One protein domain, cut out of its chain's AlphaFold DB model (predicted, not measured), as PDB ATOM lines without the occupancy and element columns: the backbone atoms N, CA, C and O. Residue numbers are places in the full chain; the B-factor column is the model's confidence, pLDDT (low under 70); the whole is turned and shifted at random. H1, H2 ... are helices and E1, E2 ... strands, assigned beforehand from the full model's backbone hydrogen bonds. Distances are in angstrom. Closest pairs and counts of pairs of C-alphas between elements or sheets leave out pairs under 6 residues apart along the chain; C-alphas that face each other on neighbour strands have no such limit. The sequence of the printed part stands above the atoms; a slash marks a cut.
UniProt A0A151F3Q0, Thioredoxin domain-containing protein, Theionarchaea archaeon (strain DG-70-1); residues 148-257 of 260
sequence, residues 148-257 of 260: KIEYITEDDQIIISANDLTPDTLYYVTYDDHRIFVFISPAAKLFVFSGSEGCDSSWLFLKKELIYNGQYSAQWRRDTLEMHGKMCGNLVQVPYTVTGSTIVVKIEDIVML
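What this domain is: This is residues 148 to 257 of the 260 residues of the protein "Thioredoxin domain-containing protein" of Theionarchaea archaeon (strain DG-70-1) (UniProt A0A151F3Q0). Two small antiparallel sheets stand partly face to face: E1, E2, E7 and E6 make the one, strongly twisted, and E3, E4 and E5 make the other, in the middle of the domain. Beyond the three-stranded sheet, on the side away from the four-stranded one, lies a part made mostly of links, with the short helices H1 and H2, while H3 lies near both sheets. The printed part has 110 residues, with seven named strands and three named helices in the order E1 E2 E3 E4 E5 H1 H2 E6 E7 H3; the sheet orders are E1 E2 E7 E6 and E3 E4 E5. The class is mixed, helices and strands, with under half of the residues in named elements. The whole is compact, with a radius of gyration of the C-alphas of 13.6 A and spans of 40, 33 and 20 A.

How they stand to each other: E1, residues 151 to 154, and E2, residues 157 to 161, form a hairpin, with N 152 and O 159 3.0 A apart. E3, residues 169 to 175, E4, residues 178 to 184, and E5, residues 190 to 194, form a meander, each strand the antiparallel neighbour of the one before; N 173 and O 180 are 2.9 A apart, N 181 and O 193 2.8 A. The closest C-alphas of E1 and E3, Tyr 151 and Val 173, are 7.2 A apart. H1, residues 208 to 211, is only just on the sheet E3 E4 E5, with 5 pairs of C-alphas within 10 A, and only grazes it. H2, residues 222 to 228, is on neither sheet; it is close to H1 but not clearly touching, the closest C-alphas being Leu 210 and Thr 224, 6.8 A apart. E6, residues 241 to 243, and E7, residues 246 to 250, form a hairpin, with N 248 and O 241 2.8 A apart; E7 is also antiparallel to E2, with N 158 and O 249 2.8 A apart. H3, residues 251 to 257, runs across the sheet E3 E4 E5 at a height of 9.8 A, at 77 degrees to E4 on the local plane. In H2 every O i to N i+4 pair is within hydrogen-bond range, in H3 2 of 3; H1 is too short for one.

Where its parts are: E1, 10.0 A long, begins at C-alpha 151 (276.298, 239.540, 444.923). E3 measures 20.0 A, E4 19.9 A, E5 13.7 A, E2 12.9 A and E7 12.8 A. H3, 10.2 A long, ends at C-alpha 257 (282.752, 241.315, 425.610).

The domain as a whole: The two C-alphas farthest apart, Asp 155 and Gln 215, are 40.7 A apart. The printed part has no cut; the links E5 to H1 and H2 to E6 are long. Mean pLDDT of the printed part is 73.4, and residue 177, residues 195 to 235 and residues 256 to 257 are under 70.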
ATOM      1  N   LYS A 148     266.614 243.424 441.145       84.31
ATOM      2  CA  LYS A 148     267.993 243.561 441.608       84.31
ATOM      3  C   LYS A 148     268.294 242.469 442.633       84.31
ATOM      4  O   LYS A 148     267.483 242.224 443.522       84.31
ATOM      5  N   ILE A 149     269.455 241.831 442.516       89.50
ATOM      6  CA  ILE A 149     269.949 240.866 443.506       89.50
ATOM      7  C   ILE A 149     271.320 241.278 444.026       89.50
ATOM      8  O   ILE A 149     272.095 241.946 443.340       89.50
ATOM      9  N   GLU A 150     271.611 240.854 445.249       91.38
ATOM     10  CA  GLU A 150     272.919 241.041 445.861       91.38
ATOM     11  C   GLU A 150     273.928 240.016 445.335       91.38
ATOM     12  O   GLU A 150     273.580 238.908 444.910       91.38
ATOM     13  N   TYR A 151     275.203 240.392 445.367       93.94
ATOM     14  CA  TYR A 151     276.298 239.540 444.923       93.94
ATOM     15  C   TYR A 151     277.581 239.827 445.701       93.94
ATOM     16  O   TYR A 151     277.735 240.869 446.338       93.94
ATOM     17  N   ILE A 152     278.519 238.886 445.636       94.31
ATOM     18  CA  ILE A 152     279.855 239.016 446.224       94.31
ATOM     19  C   ILE A 152     280.885 239.021 445.096       94.31
ATOM     20  O   ILE A 152     280.698 238.352 444.079       94.31
ATOM     21  N   THR A 153     281.976 239.762 445.288       94.00
ATOM     22  CA  THR A 153     283.159 239.699 444.424       94.00
ATOM     23  C   THR A 153     284.324 239.045 445.162       94.00
ATOM     24  O   THR A 153     284.713 239.491 446.239       94.00
ATOM     25  N   GLU A 154     284.869 237.968 444.600       94.62
ATOM     26  CA  GLU A 154     286.027 237.244 445.143       94.62
ATOM     27  C   GLU A 154     286.823 236.624 443.991       94.62
ATOM     28  O   GLU A 154     286.223 236.093 443.061       94.62
ATOM     29  N   ASP A 155     288.157 236.705 444.024       93.00
ATOM     30  CA  ASP A 155     289.054 236.087 443.029       93.00
ATOM     31  C   ASP A 155     288.621 236.295 441.560       93.00
ATOM     32  O   ASP A 155     288.499 235.343 440.781       93.00
ATOM     33  N   ASP A 156     288.353 237.555 441.199       92.25
ATOM     34  CA  ASP A 156     287.879 237.989 439.876       92.25
ATOM     35  C   ASP A 156     286.567 237.317 439.412       92.25
ATOM     36  O   ASP A 156     286.312 237.130 438.215       92.25
ATOM     37  N   GLN A 157     285.708 236.947 440.364       93.62
ATOM     38  CA  GLN A 157     284.407 236.329 440.120       93.62
ATOM     39  C   GLN A 157     283.282 237.113 440.784       93.62
ATOM     40  O   GLN A 157     283.403 237.587 441.912       93.62
ATOM     41  N   ILE A 158     282.154 237.179 440.086       93.56
ATOM     42  CA  ILE A 158     280.855 237.581 440.612       93.56
ATOM     43  C   ILE A 158     280.143 236.315 441.080       93.56
ATOM     44  O   ILE A 158     279.910 235.387 440.298       93.56
ATOM     45  N   ILE A 159     279.799 236.282 442.363       94.56
ATOM     46  CA  ILE A 159     279.165 235.146 443.026       94.56
ATOM     47  C   ILE A 159     277.752 235.549 443.435       94.56
ATOM     48  O   ILE A 159     277.557 236.447 444.252       94.56
ATOM     49  N   ILE A 160     276.771 234.851 442.872       94.62
ATOM     50  CA  ILE A 160     275.341 235.085 443.072       94.62
ATOM     51  C   ILE A 160     274.747 233.889 443.814       94.62
ATOM     52  O   ILE A 160     274.996 232.736 443.453       94.62
ATOM     53  N   SER A 161     273.940 234.141 444.840       93.06
ATOM     54  CA  SER A 161     273.205 233.093 445.550       93.06
ATOM     55  C   SER A 161     272.038 232.592 444.695       93.06
ATOM     56  O   SER A 161     271.133 233.336 444.336       93.06
ATOM     57  N   ALA A 162     272.031 231.297 444.379       87.75
ATOM     58  CA  ALA A 162     270.948 230.672 443.622       87.75
ATOM     59  C   ALA A 162     269.657 230.518 444.448       87.75
ATOM     60  O   ALA A 162     268.605 230.246 443.878       87.75
ATOM     61  N   ASN A 163     269.730 230.677 445.775       87.62
ATOM     62  CA  ASN A 163     268.560 230.600 446.654       87.62
ATOM     63  C   ASN A 163     267.649 231.827 446.526       87.62
ATOM     64  O   ASN A 163     266.480 231.742 446.891       87.62
ATOM     65  N   ASP A 164     268.177 232.927 445.991       82.62
ATOM     66  CA  ASP A 164     267.442 234.182 445.816       82.62
ATOM     67  C   ASP A 164     266.708 234.225 444.466       82.62
ATOM     68  O   ASP A 164     266.049 235.208 444.133       82.62
ATOM     69  N   LEU A 165     266.820 233.150 443.675       87.38
ATOM     70  CA  LEU A 165     266.300 233.080 442.318       87.38
ATOM     71  C   LEU A 165     265.083 232.159 442.228       87.38
ATOM     72  O   LEU A 165     265.122 230.990 442.618       87.38
ATOM     73  N   THR A 166     264.020 232.666 441.615       84.19
ATOM     74  CA  THR A 166     262.810 231.918 441.287       84.19
ATOM     75  C   THR A 166     262.691 231.699 439.778       84.19
ATOM     76  O   THR A 166     263.121 232.540 438.983       84.19
ATOM     77  N   PRO A 167     262.131 230.555 439.340       82.50
ATOM     78  CA  PRO A 167     261.786 230.362 437.937       82.50
ATOM     79  C   PRO A 167     260.793 231.418 437.445       82.50
ATOM     80  O   PRO A 167     259.913 231.832 438.193       82.50
ATOM     81  N   ASP A 168     260.888 231.752 436.161       76.00
ATOM     82  CA  ASP A 168     260.066 232.753 435.465       76.00
ATOM     83  C   ASP A 168     260.310 234.205 435.911       76.00
ATOM     84  O   ASP A 168     259.449 235.064 435.744       76.00
ATOM     85  N   THR A 169     261.498 234.495 436.450       77.38
ATOM     86  CA  THR A 169     261.859 235.826 436.957       77.38
ATOM     87  C   THR A 169     263.156 236.323 436.321       77.38
ATOM     88  O   THR A 169     264.130 235.572 436.191       77.38
ATOM     89  N   LEU A 170     263.152 237.586 435.883       80.81
ATOM     90  CA  LEU A 170     264.319 238.277 435.341       80.81
ATOM     91  C   LEU A 170     265.022 239.043 436.461       80.81
ATOM     92  O   LEU A 170     264.433 239.922 437.082       80.81
ATOM     93  N   TYR A 171     266.294 238.741 436.678       86.19
ATOM     94  CA  TYR A 171     267.133 239.383 437.679       86.19
ATOM     95  C   TYR A 171     268.283 240.143 437.039       86.19
ATOM     96  O   TYR A 171     268.658 239.866 435.895       86.19
ATOM     97  N   TYR A 172     268.894 241.049 437.796       86.12
ATOM     98  CA  TYR A 172     270.133 241.696 437.395       86.12
ATOM     99  C   TYR A 172     271.063 242.002 438.573       86.12
ATOM    100  O   TYR A 172     270.627 242.238 439.700       86.12
ATOM    101  N   VAL A 173     272.358 242.051 438.267       87.06
ATOM    102  CA  VAL A 173     273.409 242.648 439.101       87.06
ATOM    103  C   VAL A 173     274.105 243.749 438.310       87.06
ATOM    104  O   VAL A 173     274.118 243.713 437.078       87.06
ATOM    105  N   THR A 174     274.682 244.729 439.004       81.62
ATOM    106  CA  THR A 174     275.454 245.816 438.376       81.62
ATOM    107  C   THR A 174     276.919 245.702 438.774       81.62
ATOM    108  O   THR A 174     277.212 245.663 439.970       81.62
ATOM    109  N   TYR A 175     277.822 245.652 437.797       82.81
ATOM    110  CA  TYR A 175     279.271 245.593 437.978       82.81
ATOM    111  C   TYR A 175     279.957 246.528 436.976       82.81
ATOM    112  O   TYR A 175     279.755 246.365 435.777       82.81
ATOM    113  N   ASP A 176     280.760 247.475 437.474       76.38
ATOM    114  CA  ASP A 176     281.535 248.438 436.664       76.38
ATOM    115  C   ASP A 176     280.688 249.117 435.567       76.38
ATOM    116  O   ASP A 176     281.007 249.056 434.389       76.38
ATOM    117  N   ASP A 177     279.534 249.675 435.955       67.12
ATOM    118  CA  ASP A 177     278.526 250.299 435.074       67.12
ATOM    119  C   ASP A 177     277.806 249.360 434.080       67.12
ATOM    120  O   ASP A 177     276.923 249.787 433.330       67.12
ATOM    121  N   HIS A 178     278.084 248.055 434.116       71.81
ATOM    122  CA  HIS A 178     277.402 247.053 433.301       71.81
ATOM    123  C   HIS A 178     276.351 246.277 434.093       71.81
ATOM    124  O   HIS A 178     276.564 245.887 435.242       71.81
ATOM    125  N   ARG A 179     275.218 245.973 433.444       79.25
ATOM    126  CA  ARG A 179     274.238 245.019 433.977       79.25
ATOM    127  C   ARG A 179     274.467 243.626 433.424       79.25
ATOM    128  O   ARG A 179     274.518 243.416 432.210       79.25
ATOM    129  N   ILE A 180     274.532 242.678 434.348       83.94
ATOM    130  CA  ILE A 180     274.500 241.252 434.061       83.94
ATOM    131  C   ILE A 180     273.131 240.765 434.487       83.94
ATOM    132  O   ILE A 180     272.746 240.869 435.651       83.94
ATOM    133  N   PHE A 181     272.400 240.236 433.529       84.06
ATOM    134  CA  PHE A 181     271.069 239.718 433.727       84.06
ATOM    135  C   PHE A 181     271.116 238.213 433.951       84.06
ATOM    136  O   PHE A 181     271.877 237.481 433.307       84.06
ATOM    137  N   VAL A 182     270.251 237.752 434.844       87.19
ATOM    138  CA  VAL A 182     270.095 236.347 435.192       87.19
ATOM    139  C   VAL A 182     268.626 235.983 435.041       87.19
ATOM    140  O   VAL A 182     267.759 236.602 435.644       87.19
ATOM    141  N   PHE A 183     268.331 234.972 434.233       83.56
ATOM    142  CA  PHE A 183     266.967 234.489 434.034       83.56
ATOM    143  C   PHE A 183     266.908 232.976 434.212       83.56
ATOM    144  O   PHE A 183     267.701 232.241 433.619       83.56
ATOM    145  N   ILE A 184     265.937 232.499 434.988       79.25
ATOM    146  CA  ILE A 184     265.647 231.070 435.131       79.25
ATOM    147  C   ILE A 184     264.322 230.789 434.439       79.25
ATOM    148  O   ILE A 184     263.283 231.270 434.872       79.25
ATOM    149  N   SER A 185     264.321 229.976 433.384       74.19
ATOM    150  CA  SER A 185     263.057 229.605 432.741       74.19
ATOM    151  C   SER A 185     262.224 228.662 433.620       74.19
ATOM    152  O   SER A 185     262.781 227.952 434.461       74.19
ATOM    153  N   PRO A 186     260.911 228.519 433.359       71.88
ATOM    154  CA  PRO A 186     260.076 227.510 434.019       71.88
ATOM    155  C   PRO A 186     260.582 226.059 433.893       71.88
ATOM    156  O   PRO A 186     260.181 225.194 434.664       71.88
ATOM    157  N   ALA A 187     261.473 225.767 432.933       73.25
ATOM    158  CA  ALA A 187     262.153 224.470 432.802       73.25
ATOM    159  C   ALA A 187     263.446 224.354 433.630       73.25
ATOM    160  O   ALA A 187     264.231 223.438 433.382       73.25
ATOM    161  N   ALA A 188     263.702 225.288 434.548       72.56
ATOM    162  CA  ALA A 188     264.940 225.394 435.319       72.56
ATOM    163  C   ALA A 188     266.203 225.523 434.446       72.56
ATOM    164  O   ALA A 188     267.282 225.054 434.811       72.56
ATOM    165  N   LYS A 189     266.086 226.156 433.270       77.31
ATOM    166  CA  LYS A 189     267.255 226.544 432.474       77.31
ATOM    167  C   LYS A 189     267.708 227.933 432.902       77.31
ATOM    168  O   LYS A 189     266.928 228.875 432.802       77.31
ATOM    169  N   LEU A 190     268.956 228.028 433.347       81.94
ATOM    170  CA  LEU A 190     269.594 229.274 433.746       81.94
ATOM    171  C   LEU A 190     270.264 229.941 432.540       81.94
ATOM    172  O   LEU A 190     271.035 229.315 431.804       81.94
ATOM    173  N   PHE A 191     269.983 231.223 432.362       82.69
ATOM    174  CA  PHE A 191     270.564 232.083 431.345       82.69
ATOM    175  C   PHE A 191     271.256 233.245 432.043       82.69
ATOM    176  O   PHE A 191     270.653 233.897 432.891       82.69
ATOM    177  N   VAL A 192     272.509 233.491 431.671       84.81
ATOM    178  CA  VAL A 192     273.286 234.643 432.129       84.81
ATOM    179  C   VAL A 192     273.726 235.404 430.895       84.81
ATOM    180  O   VAL A 192     274.290 234.817 429.966       84.81
ATOM    181  N   PHE A 193     273.414 236.688 430.849       81.81
ATOM    182  CA  PHE A 193     273.701 237.535 429.704       81.81
ATOM    183  C   PHE A 193     274.074 238.939 430.156       81.81
ATOM    184  O   PHE A 193     273.593 239.416 431.176       81.81
ATOM    185  N   SER A 194     274.948 239.591 429.403       77.88
ATOM    186  CA  SER A 194     275.363 240.967 429.664       77.88
ATOM    187  C   SER A 194     274.712 241.913 428.664       77.88
ATOM    188  O   SER A 194     274.433 241.531 427.520       77.88
ATOM    189  N   GLY A 195     274.483 243.150 429.111       68.88
ATOM    190  CA  GLY A 195     274.146 244.270 428.238       68.88
ATOM    191  C   GLY A 195     275.222 244.522 427.174       68.88
ATOM    192  O   GLY A 195     276.360 244.066 427.299       68.88
ATOM    193  N   SER A 196     274.826 245.237 426.126       60.12
ATOM    194  CA  SER A 196     275.684 245.624 425.004       60.12
ATOM    195  C   SER A 196     276.390 246.960 425.262       60.12
ATOM    196  O   SER A 196     275.963 247.741 426.116       60.12
ATOM    197  N   GLU A 197     277.480 247.224 424.544       55.00
ATOM    198  CA  GLU A 197     278.251 248.462 424.668       55.00
ATOM    199  C   GLU A 197     277.408 249.687 424.261       55.00
ATOM    200  O   GLU A 197     276.692 249.671 423.261       55.00
ATOM    201  N   GLY A 198     277.485 250.766 425.047       54.09
ATOM    202  CA  GLY A 198     276.752 252.012 424.780       54.09
ATOM    203  C   GLY A 198     275.276 251.996 425.188       54.09
ATOM    204  O   GLY A 198     274.549 252.941 424.882       54.09
ATOM    205  N   CYS A 199     274.839 250.952 425.890       57.09
ATOM    206  CA  CYS A 199     273.475 250.816 426.377       57.09
ATOM    207  C   CYS A 199     273.309 251.295 427.803       57.09
ATOM    208  O   CYS A 199     274.025 250.857 428.700       57.09
ATOM    209  N   ASP A 200     272.304 252.141 428.007       56.31
ATOM    210  CA  ASP A 200     271.859 252.531 429.337       56.31
ATOM    211  C   ASP A 200     271.378 251.295 430.084       56.31
ATOM    212  O   ASP A 200     270.461 250.633 429.620       56.31
ATOM    213  N   SER A 201     271.966 251.025 431.247       55.34
ATOM    214  CA  SER A 201     271.643 249.941 432.175       55.34
ATOM    215  C   SER A 201     270.132 249.613 432.291       55.34
ATOM    216  O   SER A 201     269.753 248.460 432.470       55.34
ATOM    217  N   SER A 202     269.247 250.590 432.124       55.91
ATOM    218  CA  SER A 202     267.798 250.458 432.261       55.91
ATOM    219  C   SER A 202     267.042 249.837 431.068       55.91
ATOM    220  O   SER A 202     265.858 249.562 431.196       55.91
ATOM    221  N   TRP A 203     267.674 249.545 429.927       57.62
ATOM    222  CA  TRP A 203     266.968 249.301 428.653       57.62
ATOM    223  C   TRP A 203     266.071 248.050 428.523       57.62
ATOM    224  O   TRP A 203     265.304 247.963 427.560       57.62
ATOM    225  N   LEU A 204     266.146 247.064 429.425       62.09
ATOM    226  CA  LEU A 204     265.500 245.761 429.228       62.09
ATOM    227  C   LEU A 204     264.268 245.559 430.128       62.09
ATOM    228  O   LEU A 204     264.390 245.366 431.330       62.09
ATOM    229  N   PHE A 205     263.075 245.486 429.537       60.62
ATOM    230  CA  PHE A 205     261.871 244.940 430.181       60.62
ATOM    231  C   PHE A 205     261.266 243.849 429.299       60.62
ATOM    232  O   PHE A 205     261.432 243.868 428.076       60.62
ATOM    233  N   LEU A 206     260.562 242.883 429.897       59.31
ATOM    234  CA  LEU A 206     260.041 241.733 429.162       59.31
ATOM    235  C   LEU A 206     258.562 241.506 429.462       59.31
ATOM    236  O   LEU A 206     258.139 241.446 430.612       59.31
ATOM    237  N   LYS A 207     257.760 241.315 428.411       58.44
ATOM    238  CA  LYS A 207     256.418 240.751 428.591       58.44
ATOM    239  C   LYS A 207     256.543 239.286 428.970       58.44
ATOM    240  O   LYS A 207     257.317 238.557 428.340       58.44
ATOM    241  N   LYS A 208     255.730 238.843 429.924       58.78
ATOM    242  CA  LYS A 208     255.755 237.470 430.432       58.78
ATOM    243  C   LYS A 208     255.635 236.429 429.311       58.78
ATOM    244  O   LYS A 208     256.429 235.491 429.246       58.78
ATOM    245  N   GLU A 209     254.735 236.636 428.345       56.00
ATOM    246  CA  GLU A 209     254.559 235.710 427.214       56.00
ATOM    247  C   GLU A 209     255.671 235.746 426.147       56.00
ATOM    248  O   GLU A 209     255.736 234.863 425.286       56.00
ATOM    249  N   LEU A 210     256.536 236.765 426.162       54.41
ATOM    250  CA  LEU A 210     257.588 236.949 425.160       54.41
ATOM    251  C   LEU A 210     258.886 236.221 425.521       54.41
ATOM    252  O   LEU A 210     259.627 235.825 424.619       54.41
ATOM    253  N   ILE A 211     259.129 235.982 426.814       55.03
ATOM    254  CA  ILE A 211     260.236 235.133 427.278       55.03
ATOM    255  C   ILE A 211     259.889 233.654 427.091       55.03
ATOM    256  O   ILE A 211     260.736 232.839 426.715       55.03
ATOM    257  N   TYR A 212     258.624 233.312 427.342       48.28
ATOM    258  CA  TYR A 212     258.111 231.954 427.306       48.28
ATOM    259  C   TYR A 212     256.680 231.928 426.751       48.28
ATOM    260  O   TYR A 212     255.754 232.472 427.339       48.28
ATOM    261  N   ASN A 213     256.468 231.210 425.645       48.72
ATOM    262  CA  ASN A 213     255.160 231.124 424.980       48.72
ATOM    263  C   ASN A 213     254.144 230.187 425.666       48.72
ATOM    264  O   ASN A 213     253.162 229.789 425.040       48.72
ATOM    265  N   GLY A 214     254.398 229.750 426.904       46.84
ATOM    266  CA  GLY A 214     253.514 228.845 427.647       46.84
ATOM    267  C   GLY A 214     253.492 227.388 427.160       46.84
ATOM    268  O   GLY A 214     252.964 226.526 427.860       46.84
ATOM    269  N   GLN A 215     254.067 227.088 425.989       47.38
ATOM    270  CA  GLN A 215     253.927 225.792 425.317       47.38
ATOM    271  C   GLN A 215     255.244 225.003 425.247       47.38
ATOM    272  O   GLN A 215     255.229 223.773 425.330       47.38
ATOM    273  N   TYR A 216     256.389 225.688 425.127       52.56
ATOM    274  CA  TYR A 216     257.711 225.058 425.028       52.56
ATOM    275  C   TYR A 216     258.733 225.738 425.942       52.56
ATOM    276  O   TYR A 216     259.414 226.678 425.547       52.56
ATOM    277  N   SER A 217     258.880 225.247 427.173       48.56
ATOM    278  CA  SER A 217     259.743 225.854 428.212       48.56
ATOM    279  C   SER A 217     261.242 225.805 427.887       48.56
ATOM    280  O   SER A 217     262.079 226.389 428.577       48.56
ATOM    281  N   ALA A 218     261.576 225.119 426.792       44.59
ATOM    282  CA  ALA A 218     262.899 225.021 426.203       44.59
ATOM    283  C   ALA A 218     263.153 226.000 425.039       44.59
ATOM    284  O   ALA A 218     264.303 226.080 424.606       44.59
ATOM    285  N   GLN A 219     262.134 226.691 424.515       51.00
ATOM    286  CA  GLN A 219     262.274 227.634 423.404       51.00
ATOM    287  C   GLN A 219     262.429 229.053 423.944       51.00
ATOM    288  O   GLN A 219     261.462 229.786 424.119       51.00
ATOM    289  N   TRP A 220     263.680 229.418 424.196       57.75
ATOM    290  CA  TRP A 220     264.086 230.808 424.333       57.75
ATOM    291  C   TRP A 220     264.131 231.413 422.928       57.75
ATOM    292  O   TRP A 220     264.866 230.916 422.069       57.75
ATOM    293  N   ARG A 221     263.344 232.455 422.663       55.22
ATOM    294  CA  ARG A 221     263.477 233.215 421.420       55.22
ATOM    295  C   ARG A 221     264.556 234.271 421.616       55.22
ATOM    296  O   ARG A 221     264.271 235.380 422.054       55.22
ATOM    297  N   ARG A 222     265.812 233.902 421.339       50.47
ATOM    298  CA  ARG A 222     266.949 234.845 421.306       50.47
ATOM    299  C   ARG A 222     266.600 236.072 420.451       50.47
ATOM    300  O   ARG A 222     266.821 237.196 420.872       50.47
ATOM    301  N   ASP A 223     265.924 235.830 419.336       55.50
ATOM    302  CA  ASP A 223     265.355 236.817 418.423       55.50
ATOM    303  C   ASP A 223     264.316 237.761 419.063       55.50
ATOM    304  O   ASP A 223     264.167 238.895 418.620       55.50
ATOM    305  N   THR A 224     263.613 237.347 420.122       55.28
ATOM    306  CA  THR A 224     262.691 238.226 420.865       55.28
ATOM    307  C   THR A 224     263.439 239.227 421.745       55.28
ATOM    308  O   THR A 224     263.026 240.380 421.832       55.28
ATOM    309  N   LEU A 225     264.553 238.827 422.361       51.69
ATOM    310  CA  LEU A 225     265.403 239.746 423.126       51.69
ATOM    311  C   LEU A 225     266.182 240.697 422.212       51.69
ATOM    312  O   LEU A 225     266.281 241.883 422.513       51.69
ATOM    313  N   GLU A 226     266.654 240.199 421.066       48.38
ATOM    314  CA  GLU A 226     267.266 241.016 420.006       48.38
ATOM    315  C   GLU A 226     266.293 242.094 419.491       48.38
ATOM    316  O   GLU A 226     266.685 243.232 419.254       48.38
ATOM    317  N   MET A 227     265.002 241.768 419.371       50.72
ATOM    318  CA  MET A 227     263.966 242.704 418.919       50.72
ATOM    319  C   MET A 227     263.580 243.749 419.978       50.72
ATOM    320  O   MET A 227     263.197 244.861 419.617       50.72
ATOM    321  N   HIS A 228     263.704 243.425 421.270       49.72
ATOM    322  CA  HIS A 228     263.432 244.368 422.360       49.72
ATOM    323  C   HIS A 228     264.627 245.242 422.743       49.72
ATOM    324  O   HIS A 228     264.416 246.306 423.316       49.72
ATOM    325  N   GLY A 229     265.849 244.872 422.352       49.97
ATOM    326  CA  GLY A 229     267.020 245.725 422.546       49.97
ATOM    327  C   GLY A 229     267.116 246.939 421.644       49.97
ATOM    328  O   GLY A 229     267.943 247.802 421.901       49.97
ATOM    329  N   LYS A 230     266.260 247.075 420.625       55.34
ATOM    330  CA  LYS A 230     266.264 248.230 419.709       55.34
ATOM    331  C   LYS A 230     267.701 248.622 419.291       55.34
ATOM    332  O   LYS A 230     268.384 247.847 418.627       55.34
ATOM    333  N   MET A 231     268.161 249.821 419.668       49.41
ATOM    334  CA  MET A 231     269.464 250.394 419.297       49.41
ATOM    335  C   MET A 231     270.651 249.747 420.020       49.41
ATOM    336  O   MET A 231     271.790 249.957 419.616       49.41
ATOM    337  N   CYS A 232     270.381 248.953 421.055       55.12
ATOM    338  CA  CYS A 232     271.388 248.335 421.893       55.12
ATOM    339  C   CYS A 232     272.041 247.094 421.301       55.12
ATOM    340  O   CYS A 232     273.046 246.638 421.820       55.12
ATOM    341  N   GLY A 233     271.541 246.544 420.198       56.34
ATOM    342  CA  GLY A 233     272.111 245.318 419.645       56.34
ATOM    343  C   GLY A 233     271.852 244.096 420.532       56.34
ATOM    344  O   GLY A 233     270.920 244.065 421.337       56.34
ATOM    345  N   ASN A 234     272.639 243.042 420.327       60.94
ATOM    346  CA  ASN A 234     272.329 241.722 420.869       60.94
ATOM    347  C   ASN A 234     272.850 241.564 422.300       60.94
ATOM    348  O   ASN A 234     274.002 241.875 422.589       60.94
ATOM    349  N   LEU A 235     272.031 240.972 423.171       69.88
ATOM    350  CA  LEU A 235     272.501 240.471 424.462       69.88
ATOM    351  C   LEU A 235     273.513 239.353 424.241       69.88
ATOM    352  O   LEU A 235     273.267 238.420 423.466       69.88
ATOM    353  N   VAL A 236     274.629 239.415 424.962       74.00
ATOM    354  CA  VAL A 236     275.669 238.396 424.854       74.00
ATOM    355  C   VAL A 236     275.564 237.431 426.019       74.00
ATOM    356  O   VAL A 236     275.581 237.832 427.180       74.00
ATOM    357  N   GLN A 237     275.442 236.141 425.708       79.00
ATOM    358  CA  GLN A 237     275.442 235.096 426.724       79.00
ATOM    359  C   GLN A 237     276.833 234.989 427.356       79.00
ATOM    360  O   GLN A 237     277.811 234.738 426.652       79.00
ATOM    361  N   VAL A 238     276.900 235.127 428.678       85.50
ATOM    362  CA  VAL A 238     278.146 235.047 429.447       85.50
ATOM    363  C   VAL A 238     278.315 233.617 429.980       85.50
ATOM    364  O   VAL A 238     277.350 233.038 430.496       85.50
ATOM    365  N   PRO A 239     279.506 233.007 429.852       88.62
ATOM    366  CA  PRO A 239     279.844 231.779 430.559       88.62
ATOM    367  C   PRO A 239     279.610 231.890 432.071       88.62
ATOM    368  O   PRO A 239     279.888 232.909 432.696       88.62
ATOM    369  N   TYR A 240     279.121 230.812 432.677       92.38
ATOM    370  CA  TYR A 240     278.937 230.724 434.123       92.38
ATOM    371  C   TYR A 240     279.154 229.289 434.604       92.38
ATOM    372  O   TYR A 240     279.075 228.330 433.828       92.38
ATOM    373  N   THR A 241     279.388 229.130 435.903       93.12
ATOM    374  CA  THR A 241     279.404 227.828 436.578       93.12
ATOM    375  C   THR A 241     278.448 227.825 437.763       93.12
ATOM    376  O   THR A 241     278.098 228.878 438.290       93.12
ATOM    377  N   VAL A 242     277.988 226.641 438.166       91.38
ATOM    378  CA  VAL A 242     277.129 226.467 439.343       91.38
ATOM    379  C   VAL A 242     277.880 225.614 440.355       91.38
ATOM    380  O   VAL A 242     278.231 224.472 440.053       91.38
ATOM    381  N   THR A 243     278.119 226.160 441.547       90.00
ATOM    382  CA  THR A 243     278.856 225.490 442.625       90.00
ATOM    383  C   THR A 243     277.994 225.441 443.880       90.00
ATOM    384  O   THR A 243     277.828 226.425 444.590       90.00
ATOM    385  N   GLY A 244     277.413 224.275 444.170       89.88
ATOM    386  CA  GLY A 244     276.450 224.151 445.264       89.88
ATOM    387  C   GLY A 244     275.213 225.013 445.002       89.88
ATOM    388  O   GLY A 244     274.499 224.769 444.034       89.88
ATOM    389  N   SER A 245     274.970 226.007 445.859       91.38
ATOM    390  CA  SER A 245     273.874 226.975 445.726       91.38
ATOM    391  C   SER A 245     274.345 228.346 445.232       91.38
ATOM    392  O   SER A 245     273.690 229.343 445.525       91.38
ATOM    393  N   THR A 246     275.482 228.428 444.539       93.38
ATOM    394  CA  THR A 246     275.957 229.682 443.943       93.38
ATOM    395  C   THR A 246     276.123 229.563 442.437       93.38
ATOM    396  O   THR A 246     276.485 228.512 441.903       93.38
ATOM    397  N   ILE A 247     275.850 230.668 441.757       94.00
ATOM    398  CA  ILE A 247     276.186 230.901 440.359       94.00
ATOM    399  C   ILE A 247     277.430 231.775 440.358       94.00
ATOM    400  O   ILE A 247     277.485 232.789 441.049       94.00
ATOM    401  N   VAL A 248     278.429 231.364 439.592       94.56
ATOM    402  CA  VAL A 248     279.726 232.026 439.515       94.56
ATOM    403  C   VAL A 248     279.949 232.469 438.079       94.56
ATOM    404  O   VAL A 248     279.987 231.636 437.166       94.56
ATOM    405  N   VAL A 249     280.100 233.774 437.892       93.19
ATOM    406  CA  VAL A 249     280.404 234.419 436.614       93.19
ATOM    407  C   VAL A 249     281.788 235.032 436.733       93.19
ATOM    408  O   VAL A 249     282.062 235.755 437.688       93.19
ATOM    409  N   LYS A 250     282.683 234.745 435.793       92.69
ATOM    410  CA  LYS A 250     284.011 235.350 435.831       92.69
ATOM    411  C   LYS A 250     283.973 236.752 435.244       92.69
ATOM    412  O   LYS A 250     283.350 236.974 434.210       92.69
ATOM    413  N   ILE A 251     284.704 237.673 435.859       89.44
ATOM    414  CA  ILE A 251     284.775 239.062 435.397       89.44
ATOM    415  C   ILE A 251     285.446 239.140 434.022       89.44
ATOM    416  O   ILE A 251     284.969 239.870 433.160       89.44
ATOM    417  N   GLU A 252     286.473 238.324 433.756       87.38
ATOM    418  CA  GLU A 252     287.126 238.263 432.435       87.38
ATOM    419  C   GLU A 252     286.139 237.969 431.294       87.38
ATOM    420  O   GLU A 252     286.253 238.552 430.219       87.38
ATOM    421  N   ASP A 253     285.135 237.123 431.542       84.38
ATOM    422  CA  ASP A 253     284.134 236.725 430.551       84.38
ATOM    423  C   ASP A 253     283.110 237.835 430.269       84.38
ATOM    424  O   ASP A 253     282.428 237.799 429.246       84.38
ATOM    425  N   ILE A 254     283.010 238.820 431.162       78.38
ATOM    426  CA  ILE A 254     282.210 240.034 430.982       78.38
ATOM    427  C   ILE A 254     283.056 241.082 430.255       78.38
ATOM    428  O   ILE A 254     282.634 241.608 429.233       78.38
ATOM    429  N   VAL A 255     284.285 241.319 430.725       70.94
ATOM    430  CA  VAL A 255     285.216 242.325 430.182       70.94
ATOM    431  C   VAL A 255     285.647 242.005 428.748       70.94
ATOM    432  O   VAL A 255     285.799 242.898 427.922       70.94
ATOM    433  N   MET A 256     285.828 240.725 428.408       60.47
ATOM    434  CA  MET A 256     286.173 240.295 427.046       60.47
ATOM    435  C   MET A 256     285.087 240.640 426.018       60.47
ATOM    436  O   MET A 256     285.386 240.734 424.828       60.47
ATOM    437  N   LEU A 257     283.846 240.854 426.463       59.00
ATOM    438  CA  LEU A 257     282.752 241.315 425.610       59.00
ATOM    439  C   LEU A 257     282.859 242.805 425.272       59.00
ATOM    440  O   LEU A 257     282.218 243.240 424.326       59.00
TER     441      LEU A 257